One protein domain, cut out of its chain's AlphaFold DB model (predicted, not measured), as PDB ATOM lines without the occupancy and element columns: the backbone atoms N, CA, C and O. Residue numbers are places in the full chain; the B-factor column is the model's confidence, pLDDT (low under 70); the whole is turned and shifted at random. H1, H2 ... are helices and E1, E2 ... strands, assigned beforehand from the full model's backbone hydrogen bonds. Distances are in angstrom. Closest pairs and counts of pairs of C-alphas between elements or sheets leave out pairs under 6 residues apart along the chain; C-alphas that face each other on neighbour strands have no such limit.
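AT A GLANCE: This is residues 3 to 72 of the 74 residues of the protein "Imm52 domain-containing protein" of Herbaspirillum sp. GW103 (UniProt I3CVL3). A two-stranded antiparallel hairpin, E1 and E2, and one long helix, H1, make the two sides of a loose V, with the unnamed opening stretch, residues 3 to 17, in its mouth; the short helix H2 lies at the far end, beyond the end of H1. At the start of that stretch, residues 3 to 4 pair with residues 32 to 33 of E2. The printed part has 70 residues, with two named strands and then two named helices in the order E1, E2, H1, H2, and the sheet has the order E1 - E2. The class is mixed, helices and strands, with 33 residues in named elements, under half of those printed. The whole is only just compact, close to loose, with a radius of gyration of the C-alphas of 13.0 A, and its C-alphas span 39 by 29 by 23 A.

IN THESE COORDINATES: Begin at C-alpha 3, at (26.374, 25.279, 46.112), and follow residues 3 to 17, which hold no named element. Find C-alpha 18 at (22.349, 23.072, 34.939); here E1 begins, and it runs over residues 18 to 23, 16.1 A long. E2 follows at residues 29 to 35 and is 17.6 A long. From C-alpha 47 at (38.889, 14.265, 31.479), H1 runs over residues 47 to 62 for 22.1 A. H2, residues 69 to 72, ends at C-alpha 72, (34.321, 31.645, 54.763).

HOW THE PARTS SIT: Look first at residues 3 to 4, which pair antiparallel with residues 32 to 33 of E2. E1 and E2 form a hairpin, antiparallel at 157 degrees between their directions. C-alphas 21 and 32 face each other at 4.6 A, and N 20 and O 33, at 2.9 A, and N 33 and O 20, at 2.8 A, are within hydrogen-bond range. E2 and H1 are near each other, with 5 pairs of C-alphas within 10 A. E1 and H1 are apart, and H2 is apart from E1, E2 and H1. In H1 every O i to N i+4 pair is within hydrogen-bond range; H2 is too short for such a pair, and its 1 pair of O i to N i+3 is within range.

THE WHOLE: Look for the two C-alphas farthest apart at Ala 26 and Asp 45, 40.0 A from each other; those of Tyr 3 and Leu 72 are 13.4 A apart. The printed part has no cut. The link from E1 to E2 is tight, that from H1 to H2 is short, and that from E2 to H1, with 11 residues, is long. The mean pLDDT of the printed part is 96.8, and no printed residue is under 70; in H2 the mean is 91.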
ATOM      1  N   TYR A   3      27.392  24.346  45.633       97.88
ATOM      2  CA  TYR A   3      26.374  25.279  46.112       97.88
ATOM      3  C   TYR A   3      27.013  26.626  46.440       97.88
ATOM      4  O   TYR A   3      28.025  26.659  47.137       97.88
ATOM      5  N   LEU A   4      26.395  27.725  45.995       97.69
ATOM      6  CA  LEU A   4      26.735  29.076  46.444       97.69
ATOM      7  C   LEU A   4      25.484  29.781  46.998       97.69
ATOM      8  O   LEU A   4      24.431  29.722  46.355       97.69
ATOM      9  N   PRO A   5      25.582  30.494  48.141       96.50
ATOM     10  CA  PRO A   5      24.460  31.196  48.774       96.50
ATOM     11  C   PRO A   5      24.158  32.527  48.063       96.50
ATOM     12  O   PRO A   5      24.249  33.611  48.634       96.50
ATOM     13  N   ARG A   6      23.913  32.458  46.754       95.94
ATOM     14  CA  ARG A   6      23.571  33.587  45.886       95.94
ATOM     15  C   ARG A   6      22.813  33.098  44.665       95.94
ATOM     16  O   ARG A   6      22.978  31.954  44.247       95.94
ATOM     17  N   GLN A   7      22.015  33.979  44.078       97.62
ATOM     18  CA  GLN A   7      21.358  33.710  42.809       97.62
ATOM     19  C   GLN A   7      22.371  33.774  41.665       97.62
ATOM     20  O   GLN A   7      23.045  34.791  41.498       97.62
ATOM     21  N   LEU A   8      22.449  32.715  40.862       97.81
ATOM     22  CA  LEU A   8      23.219  32.700  39.622       97.81
ATOM     23  C   LEU A   8      22.308  32.480  38.420       97.81
ATOM     24  O   LEU A   8      21.296  31.788  38.495       97.81
ATOM     25  N   SER A   9      22.697  33.069  37.295       97.00
ATOM     26  CA  SER A   9      22.020  32.906  36.011       97.00
ATOM     27  C   SER A   9      22.911  32.195  34.997       97.00
ATOM     28  O   SER A   9      24.139  32.241  35.077       97.00
ATOM     29  N   THR A  10      22.293  31.604  33.974       96.12
ATOM     30  CA  THR A  10      23.004  30.946  32.862       96.12
ATOM     31  C   THR A  10      23.899  31.903  32.075       96.12
ATOM     32  O   THR A  10      24.843  31.473  31.430       96.12
ATOM     33  N   ARG A  11      23.653  33.217  32.156       97.19
ATOM     34  CA  ARG A  11      24.540  34.233  31.570       97.19
ATOM     35  C   ARG A  11      25.848  34.386  32.346       97.19
ATOM     36  O   ARG A  11      26.863  34.715  31.745       97.19
ATOM     37  N   GLN A  12      25.816  34.180  33.664       97.88
ATOM     38  CA  GLN A  12      26.997  34.275  34.526       97.88
ATOM     39  C   GLN A  12      27.825  32.991  34.502       97.88
ATOM     40  O   GLN A  12      29.039  33.060  34.658       97.88
ATOM     41  N   VAL A  13      27.187  31.831  34.317       97.88
ATOM     42  CA  VAL A  13      27.867  30.527  34.267       97.88
ATOM     43  C   VAL A  13      27.330  29.702  33.089       97.88
ATOM     44  O   VAL A  13      26.570  28.756  33.303       97.88
ATOM     45  N   PRO A  14      27.653  30.076  31.836       97.81
ATOM     46  CA  PRO A  14      27.174  29.361  30.651       97.81
ATOM     47  C   PRO A  14      27.752  27.946  30.512       97.81
ATOM     48  O   PRO A  14      27.168  27.122  29.816       97.81
ATOM     49  N   GLU A  15      28.878  27.655  31.165       97.50
ATOM     50  CA  GLU A  15      29.529  26.341  31.172       97.50
ATOM     51  C   GLU A  15      28.785  25.319  32.043       97.50
ATOM     52  O   GLU A  15      28.977  24.116  31.892       97.50
ATOM     53  N   ALA A  16      27.932  25.770  32.966       97.56
ATOM     54  CA  ALA A  16      27.158  24.862  33.799       97.56
ATOM     55  C   ALA A  16      26.111  24.122  32.958       97.56
ATOM     56  O   ALA A  16      25.272  24.749  32.312       97.56
ATOM     57  N   ALA A  17      26.093  22.789  33.037       97.12
ATOM     58  CA  ALA A  17      25.040  21.993  32.409       97.12
ATOM     59  C   ALA A  17      23.658  22.332  32.983       97.12
ATOM     60  O   ALA A  17      22.658  22.312  32.267       97.12
ATOM     61  N   ARG A  18      23.589  22.649  34.284       97.50
ATOM     62  CA  ARG A  18      22.349  23.072  34.939       97.50
ATOM     63  C   ARG A  18      22.623  23.979  36.136       97.50
ATOM     64  O   ARG A  18      23.608  23.801  36.854       97.50
ATOM     65  N   LEU A  19      21.719  24.930  36.356       98.00
ATOM     66  CA  LEU A  19      21.670  25.781  37.543       98.00
ATOM     67  C   LEU A  19      20.331  25.560  38.240       98.00
ATOM     68  O   LEU A  19      19.284  25.811  37.647       98.00
ATOM     69  N   GLU A  20      20.371  25.097  39.484       97.62
ATOM     70  CA  GLU A  20      19.179  24.820  40.288       97.62
ATOM     71  C   GLU A  20      19.053  25.849  41.407       97.62
ATOM     72  O   GLU A  20      19.932  25.954  42.266       97.62
ATOM     73  N   LEU A  21      17.961  26.614  41.412       98.00
ATOM     74  CA  LEU A  21      17.676  27.571  42.478       98.00
ATOM     75  C   LEU A  21      17.218  26.831  43.738       98.00
ATOM     76  O   LEU A  21      16.278  26.037  43.703       98.00
ATOM     77  N   VAL A  22      17.860  27.125  44.865       98.25
ATOM     78  CA  VAL A  22      17.519  26.535  46.162       98.25
ATOM     79  C   VAL A  22      16.640  27.507  46.927       98.25
ATOM     80  O   VAL A  22      17.056  28.638  47.170       98.25
ATOM     81  N   HIS A  23      15.460  27.053  47.337       98.06
ATOM     82  CA  HIS A  23      14.544  27.810  48.184       98.06
ATOM     83  C   HIS A  23      14.411  27.123  49.547       98.06
ATOM     84  O   HIS A  23      14.528  25.899  49.633       98.06
ATOM     85  N   ASP A  24      14.190  27.896  50.606       96.75
ATOM     86  CA  ASP A  24      13.853  27.350  51.920       96.75
ATOM     87  C   ASP A  24      12.379  26.906  52.002       96.75
ATOM     88  O   ASP A  24      11.614  26.996  51.039       96.75
ATOM     89  N   ALA A  25      11.958  26.428  53.177       96.50
ATOM     90  CA  ALA A  25      10.581  25.987  53.412       96.50
ATOM     91  C   ALA A  25       9.537  27.118  53.311       96.50
ATOM     92  O   ALA A  25       8.358  26.836  53.108       96.50
ATOM     93  N   ALA A  26       9.955  28.381  53.452       96.81
ATOM     94  CA  ALA A  26       9.105  29.556  53.286       96.81
ATOM     95  C   ALA A  26       9.079  30.064  51.829       96.81
ATOM     96  O   ALA A  26       8.339  30.997  51.519       96.81
ATOM     97  N   GLY A  27       9.855  29.448  50.928       95.94
ATOM     98  CA  GLY A  27       9.984  29.846  49.529       95.94
ATOM     99  C   GLY A  27      11.005  30.963  49.292       95.94
ATOM    100  O   GLY A  27      11.069  31.498  48.185       95.94
ATOM    101  N   GLN A  28      11.809  31.331  50.292       97.38
ATOM    102  CA  GLN A  28      12.859  32.328  50.132       97.38
ATOM    103  C   GLN A  28      14.066  31.729  49.408       97.38
ATOM    104  O   GLN A  28      14.518  30.629  49.722       97.38
ATOM    105  N   LEU A  29      14.600  32.460  48.424       97.44
ATOM    106  CA  LEU A  29      15.775  32.034  47.671       97.44
ATOM    107  C   LEU A  29      17.021  32.036  48.569       97.44
ATOM    108  O   LEU A  29      17.448  33.084  49.049       97.44
ATOM    109  N   MET A  30      17.626  30.863  48.726       98.00
ATOM    110  CA  MET A  30      18.822  30.635  49.537       98.00
ATOM    111  C   MET A  30      20.103  30.678  48.708       98.00
ATOM    112  O   MET A  30      21.143  31.133  49.182       98.00
ATOM    113  N   GLY A  31      20.043  30.215  47.459       98.00
ATOM    114  CA  GLY A  31      21.223  30.152  46.614       98.00
ATOM    115  C   GLY A  31      21.010  29.382  45.326       98.00
ATOM    116  O   GLY A  31      19.889  29.224  44.845       98.00
ATOM    117  N   THR A  32      22.105  28.914  44.740       98.62
ATOM    118  CA  THR A  32      22.093  28.146  43.494       98.62
ATOM    119  C   THR A  32      23.047  26.963  43.599       98.62
ATOM    120  O   THR A  32      24.189  27.113  44.038       98.62
ATOM    121  N   ILE A  33      22.586  25.784  43.184       98.38
ATOM    122  CA  ILE A  33      23.429  24.615  42.940       98.38
ATOM    123  C   ILE A  33      23.862  24.645  41.476       98.38
ATOM    124  O   ILE A  33      23.038  24.653  40.562       98.38
ATOM    125  N   ILE A  34      25.171  24.633  41.265       98.44
ATOM    126  CA  ILE A  34      25.823  24.583  39.965       98.44
ATOM    127  C   ILE A  34      26.188  23.127  39.666       98.44
ATOM    128  O   ILE A  34      26.895  22.462  40.440       98.44
ATOM    129  N   ILE A  35      25.690  22.617  38.543       98.19
ATOM    130  CA  ILE A  35      25.857  21.231  38.108       98.19
ATOM    131  C   ILE A  35      26.712  21.228  36.841       98.19
ATOM    132  O   ILE A  35      26.299  21.759  35.814       98.19
ATOM    133  N   SER A  36      27.902  20.625  36.919       97.75
ATOM    134  CA  SER A  36      28.797  20.470  35.768       97.75
ATOM    135  C   SER A  36      28.284  19.409  34.801       97.75
ATOM    136  O   SER A  36      28.217  19.658  33.611       97.75
ATOM    137  N   VAL A  37      27.860  18.248  35.300       96.62
ATOM    138  CA  VAL A  37      27.373  17.126  34.488       96.62
ATOM    139  C   VAL A  37      25.967  16.758  34.956       96.62
ATOM    140  O   VAL A  37      25.778  16.472  36.138       96.62
ATOM    141  N   ALA A  38      24.979  16.828  34.058       91.81
ATOM    142  CA  ALA A  38      23.560  16.664  34.396       91.81
ATOM    143  C   ALA A  38      22.959  15.314  33.961       91.81
ATOM    144  O   ALA A  38      22.054  14.822  34.634       91.81
ATOM    145  N   ASP A  39      23.462  14.730  32.869       89.69
ATOM    146  CA  ASP A  39      22.862  13.549  32.224       89.69
ATOM    147  C   ASP A  39      23.580  12.233  32.561       89.69
ATOM    148  O   ASP A  39      23.094  11.146  32.248       89.69
ATOM    149  N   THR A  40      24.746  12.313  33.207       93.31
ATOM    150  CA  THR A  40      25.566  11.162  33.601       93.31
ATOM    151  C   THR A  40      26.146  11.360  35.002       93.31
ATOM    152  O   THR A  40      26.077  12.444  35.585       93.31
ATOM    153  N   ILE A  41      26.713  10.292  35.570       95.44
ATOM    154  CA  ILE A  41      27.444  10.370  36.837       95.44
ATOM    155  C   ILE A  41      28.784  11.070  36.580       95.44
ATOM    156  O   ILE A  41      29.498  10.725  35.636       95.44
ATOM    157  N   PHE A  42      29.127  12.046  37.426       96.94
ATOM    158  CA  PHE A  42      30.447  12.670  37.390       96.94
ATOM    159  C   PHE A  42      31.534  11.615  37.628       96.94
ATOM    160  O   PHE A  42      31.436  10.804  38.545       96.94
ATOM    161  N   ASP A  43      32.589  11.677  36.826       97.62
ATOM    162  CA  ASP A  43      33.680  10.709  36.820       97.62
ATOM    163  C   ASP A  43      34.990  11.491  36.757       97.62
ATOM    164  O   ASP A  43      35.191  12.278  35.832       97.62
ATOM    165  N   ILE A  44      35.838  11.309  37.767       96.75
ATOM    166  CA  ILE A  44      37.117  12.012  37.887       96.75
ATOM    167  C   ILE A  44      38.148  11.507  36.872       96.75
ATOM    168  O   ILE A  44      39.022  12.270  36.466       96.75
ATOM    169  N   ASP A  45      38.012  10.261  36.418       98.19
ATOM    170  CA  ASP A  45      38.891   9.672  35.410       98.19
ATOM    171  C   ASP A  45      38.463  10.073  33.990       98.19
ATOM    172  O   ASP A  45      39.231   9.936  33.036       98.19
ATOM    173  N   ASN A  46      37.256  10.634  33.835       97.94
ATOM    174  CA  ASN A  46      36.807  11.220  32.584       97.94
ATOM    175  C   ASN A  46      37.312  12.672  32.455       97.94
ATOM    176  O   ASN A  46      36.763  13.594  33.073       97.94
ATOM    177  N   PRO A  47      38.288  12.943  31.571       97.81
ATOM    178  CA  PRO A  47      38.889  14.265  31.479       97.81
ATOM    179  C   PRO A  47      37.916  15.331  30.951       97.81
ATOM    180  O   PRO A  47      38.151  16.519  31.159       97.81
ATOM    181  N   ALA A  48      36.823  14.955  30.276       97.00
ATOM    182  CA  ALA A  48      35.794  15.910  29.865       97.00
ATOM    183  C   ALA A  48      34.974  16.418  31.061       97.00
ATOM    184  O   ALA A  48      34.684  17.610  31.130       97.00
ATOM    185  N   HIS A  49      34.658  15.544  32.020       97.81
ATOM    186  CA  HIS A  49      33.947  15.928  33.241       97.81
ATOM    187  C   HIS A  49      34.798  16.867  34.101       97.81
ATOM    188  O   HIS A  49      34.307  17.898  34.563       97.81
ATOM    189  N   VAL A  50      36.086  16.541  34.261       98.19
ATOM    190  CA  VAL A  50      37.036  17.373  35.014       98.19
ATOM    191  C   VAL A  50      37.216  18.740  34.360       98.19
ATOM    192  O   VAL A  50      37.131  19.748  35.054       98.19
ATOM    193  N   ARG A  51      37.397  18.799  33.031       98.25
ATOM    194  CA  ARG A  51      37.496  20.079  32.308       98.25
ATOM    195  C   ARG A  51      36.259  20.947  32.502       98.25
ATOM    196  O   ARG A  51      36.398  22.115  32.823       98.25
ATOM    197  N   LEU A  52      35.063  20.372  32.392       97.56
ATOM    198  CA  LEU A  52      33.828  21.135  32.557       97.56
ATOM    199  C   LEU A  52      33.669  21.695  33.979       97.56
ATOM    200  O   LEU A  52      33.229  22.827  34.157       97.56
ATOM    201  N   ALA A  53      34.045  20.920  34.999       98.12
ATOM    202  CA  ALA A  53      34.081  21.412  36.374       98.12
ATOM    203  C   ALA A  53      35.117  22.538  36.555       98.12
ATOM    204  O   ALA A  53      34.801  23.556  37.166       98.12
ATOM    205  N   HIS A  54      36.309  22.386  35.973       98.25
ATOM    206  CA  HIS A  54      37.364  23.397  36.007       98.25
ATOM    207  C   HIS A  54      36.951  24.708  35.322       98.25
ATOM    208  O   HIS A  54      37.130  25.781  35.892       98.25
ATOM    209  N   ASP A  55      36.342  24.640  34.137       98.50
ATOM    210  CA  ASP A  55      35.910  25.828  33.392       98.50
ATOM    211  C   ASP A  55      34.861  26.633  34.182       98.50
ATOM    212  O   ASP A  55      34.889  27.865  34.191       98.50
ATOM    213  N   ILE A  56      33.980  25.950  34.925       98.56
ATOM    214  CA  ILE A  56      33.038  26.582  35.861       98.56
ATOM    215  C   ILE A  56      33.783  27.293  37.001       98.56
ATOM    216  O   ILE A  56      33.437  28.424  37.344       98.56
ATOM    217  N   GLU A  57      34.795  26.662  37.602       98.25
ATOM    218  CA  GLU A  57      35.595  27.267  38.678       98.25
ATOM    219  C   GLU A  57      36.336  28.521  38.198       98.25
ATOM    220  O   GLU A  57      36.295  29.555  38.874       98.25
ATOM    221  N   VAL A  58      36.950  28.464  37.011       98.38
ATOM    222  CA  VAL A  58      37.607  29.612  36.367       98.38
ATOM    223  C   VAL A  58      36.591  30.719  36.097       98.38
ATOM    224  O   VAL A  58      36.789  31.848  36.544       98.38
ATOM    225  N   ARG A  59      35.445  30.400  35.477       98.25
ATOM    226  CA  ARG A  59      34.366  31.361  35.197       98.25
ATOM    227  C   ARG A  59      33.876  32.083  36.450       98.25
ATOM    228  O   ARG A  59      33.618  33.291  36.413       98.25
ATOM    229  N   LEU A  60      33.673  31.347  37.542       98.25
ATOM    230  CA  LEU A  60      33.229  31.920  38.811       98.25
ATOM    231  C   LEU A  60      34.320  32.800  39.426       98.25
ATOM    232  O   LEU A  60      34.012  33.861  39.967       98.25
ATOM    233  N   THR A  61      35.579  32.383  39.328       97.69
ATOM    234  CA  THR A  61      36.730  33.130  39.851       97.69
ATOM    235  C   THR A  61      36.937  34.444  39.099       97.69
ATOM    236  O   THR A  61      37.070  35.483  39.741       97.69
ATOM    237  N   ASP A  62      36.852  34.439  37.766       97.94
ATOM    238  CA  ASP A  62      36.994  35.634  36.915       97.94
ATOM    239  C   ASP A  62      35.977  36.737  37.246       97.94
ATOM    240  O   ASP A  62      36.236  37.925  37.063       97.94
ATOM    241  N   GLN A  63      34.810  36.351  37.762       97.19
ATOM    242  CA  GLN A  63      33.745  37.266  38.182       97.19
ATOM    243  C   GLN A  63      33.749  37.543  39.691       97.19
ATOM    244  O   GLN A  63      32.817  38.167  40.203       97.19
ATOM    245  N   ASN A  64      34.757  37.058  40.422       95.94
ATOM    246  CA  ASN A  64      34.843  37.145  41.879       95.94
ATOM    247  C   ASN A  64      33.604  36.546  42.589       95.94
ATOM    248  O   ASN A  64      33.148  37.020  43.635       95.94
ATOM    249  N   LEU A  65      33.010  35.512  41.981       96.19
ATOM    250  CA  LEU A  65      31.828  34.811  42.479       96.19
ATOM    251  C   LEU A  65      32.176  33.612  43.364       96.19
ATOM    252  O   LEU A  65      31.347  33.235  44.194       96.19
ATOM    253  N   LEU A  66      33.372  33.041  43.203       96.50
ATOM    254  CA  LEU A  66      33.873  31.949  44.031       96.50
ATOM    255  C   LEU A  66      34.636  32.520  45.242       96.50
ATOM    256  O   LEU A  66      35.695  33.119  45.056       96.50
ATOM    257  N   PRO A  67      34.117  32.384  46.476       94.25
ATOM    258  CA  PRO A  67      34.837  32.827  47.663       94.25
ATOM    259  C   PRO A  67      36.064  31.946  47.906       94.25
ATOM    260  O   PRO A  67      36.058  30.749  47.609       94.25
ATOM    261  N   ARG A  68      37.111  32.518  48.503       93.31
ATOM    262  CA  ARG A  68      38.262  31.731  48.952       93.31
ATOM    263  C   ARG A  68      37.935  31.120  50.309       93.31
ATOM    264  O   ARG A  68      37.248  31.737  51.116       93.31
ATOM    265  N   TYR A  69      38.487  29.945  50.600       92.88
ATOM    266  CA  TYR A  69      38.247  29.267  51.878       92.88
ATOM    267  C   TYR A  69      38.489  30.133  53.129       92.88
ATOM    268  O   TYR A  69      37.652  30.081  54.027       92.88
ATOM    269  N   PRO A  70      39.550  30.964  53.215       93.38
ATOM    270  CA  PRO A  70      39.747  31.829  54.379       93.38
ATOM    271  C   PRO A  70      38.637  32.868  54.574       93.38
ATOM    272  O   PRO A  70      38.363  33.247  55.707       93.38
ATOM    273  N   ASP A  71      37.978  33.293  53.493       89.50
ATOM    274  CA  ASP A  71      36.903  34.291  53.537       89.50
ATOM    275  C   ASP A  71      35.576  33.691  54.061       89.50
ATOM    276  O   ASP A  71      34.618  34.425  54.273       89.50
ATOM    277  N   LEU A  72      35.504  32.365  54.262       87.25
ATOM    278  CA  LEU A  72      34.321  31.645  54.763       87.25
ATOM    279  C   LEU A  72      34.372  31.332  56.267       87.25
ATOM    280  O   LEU A  72      33.390  30.844  56.820       87.25
TER     281      LEU A  72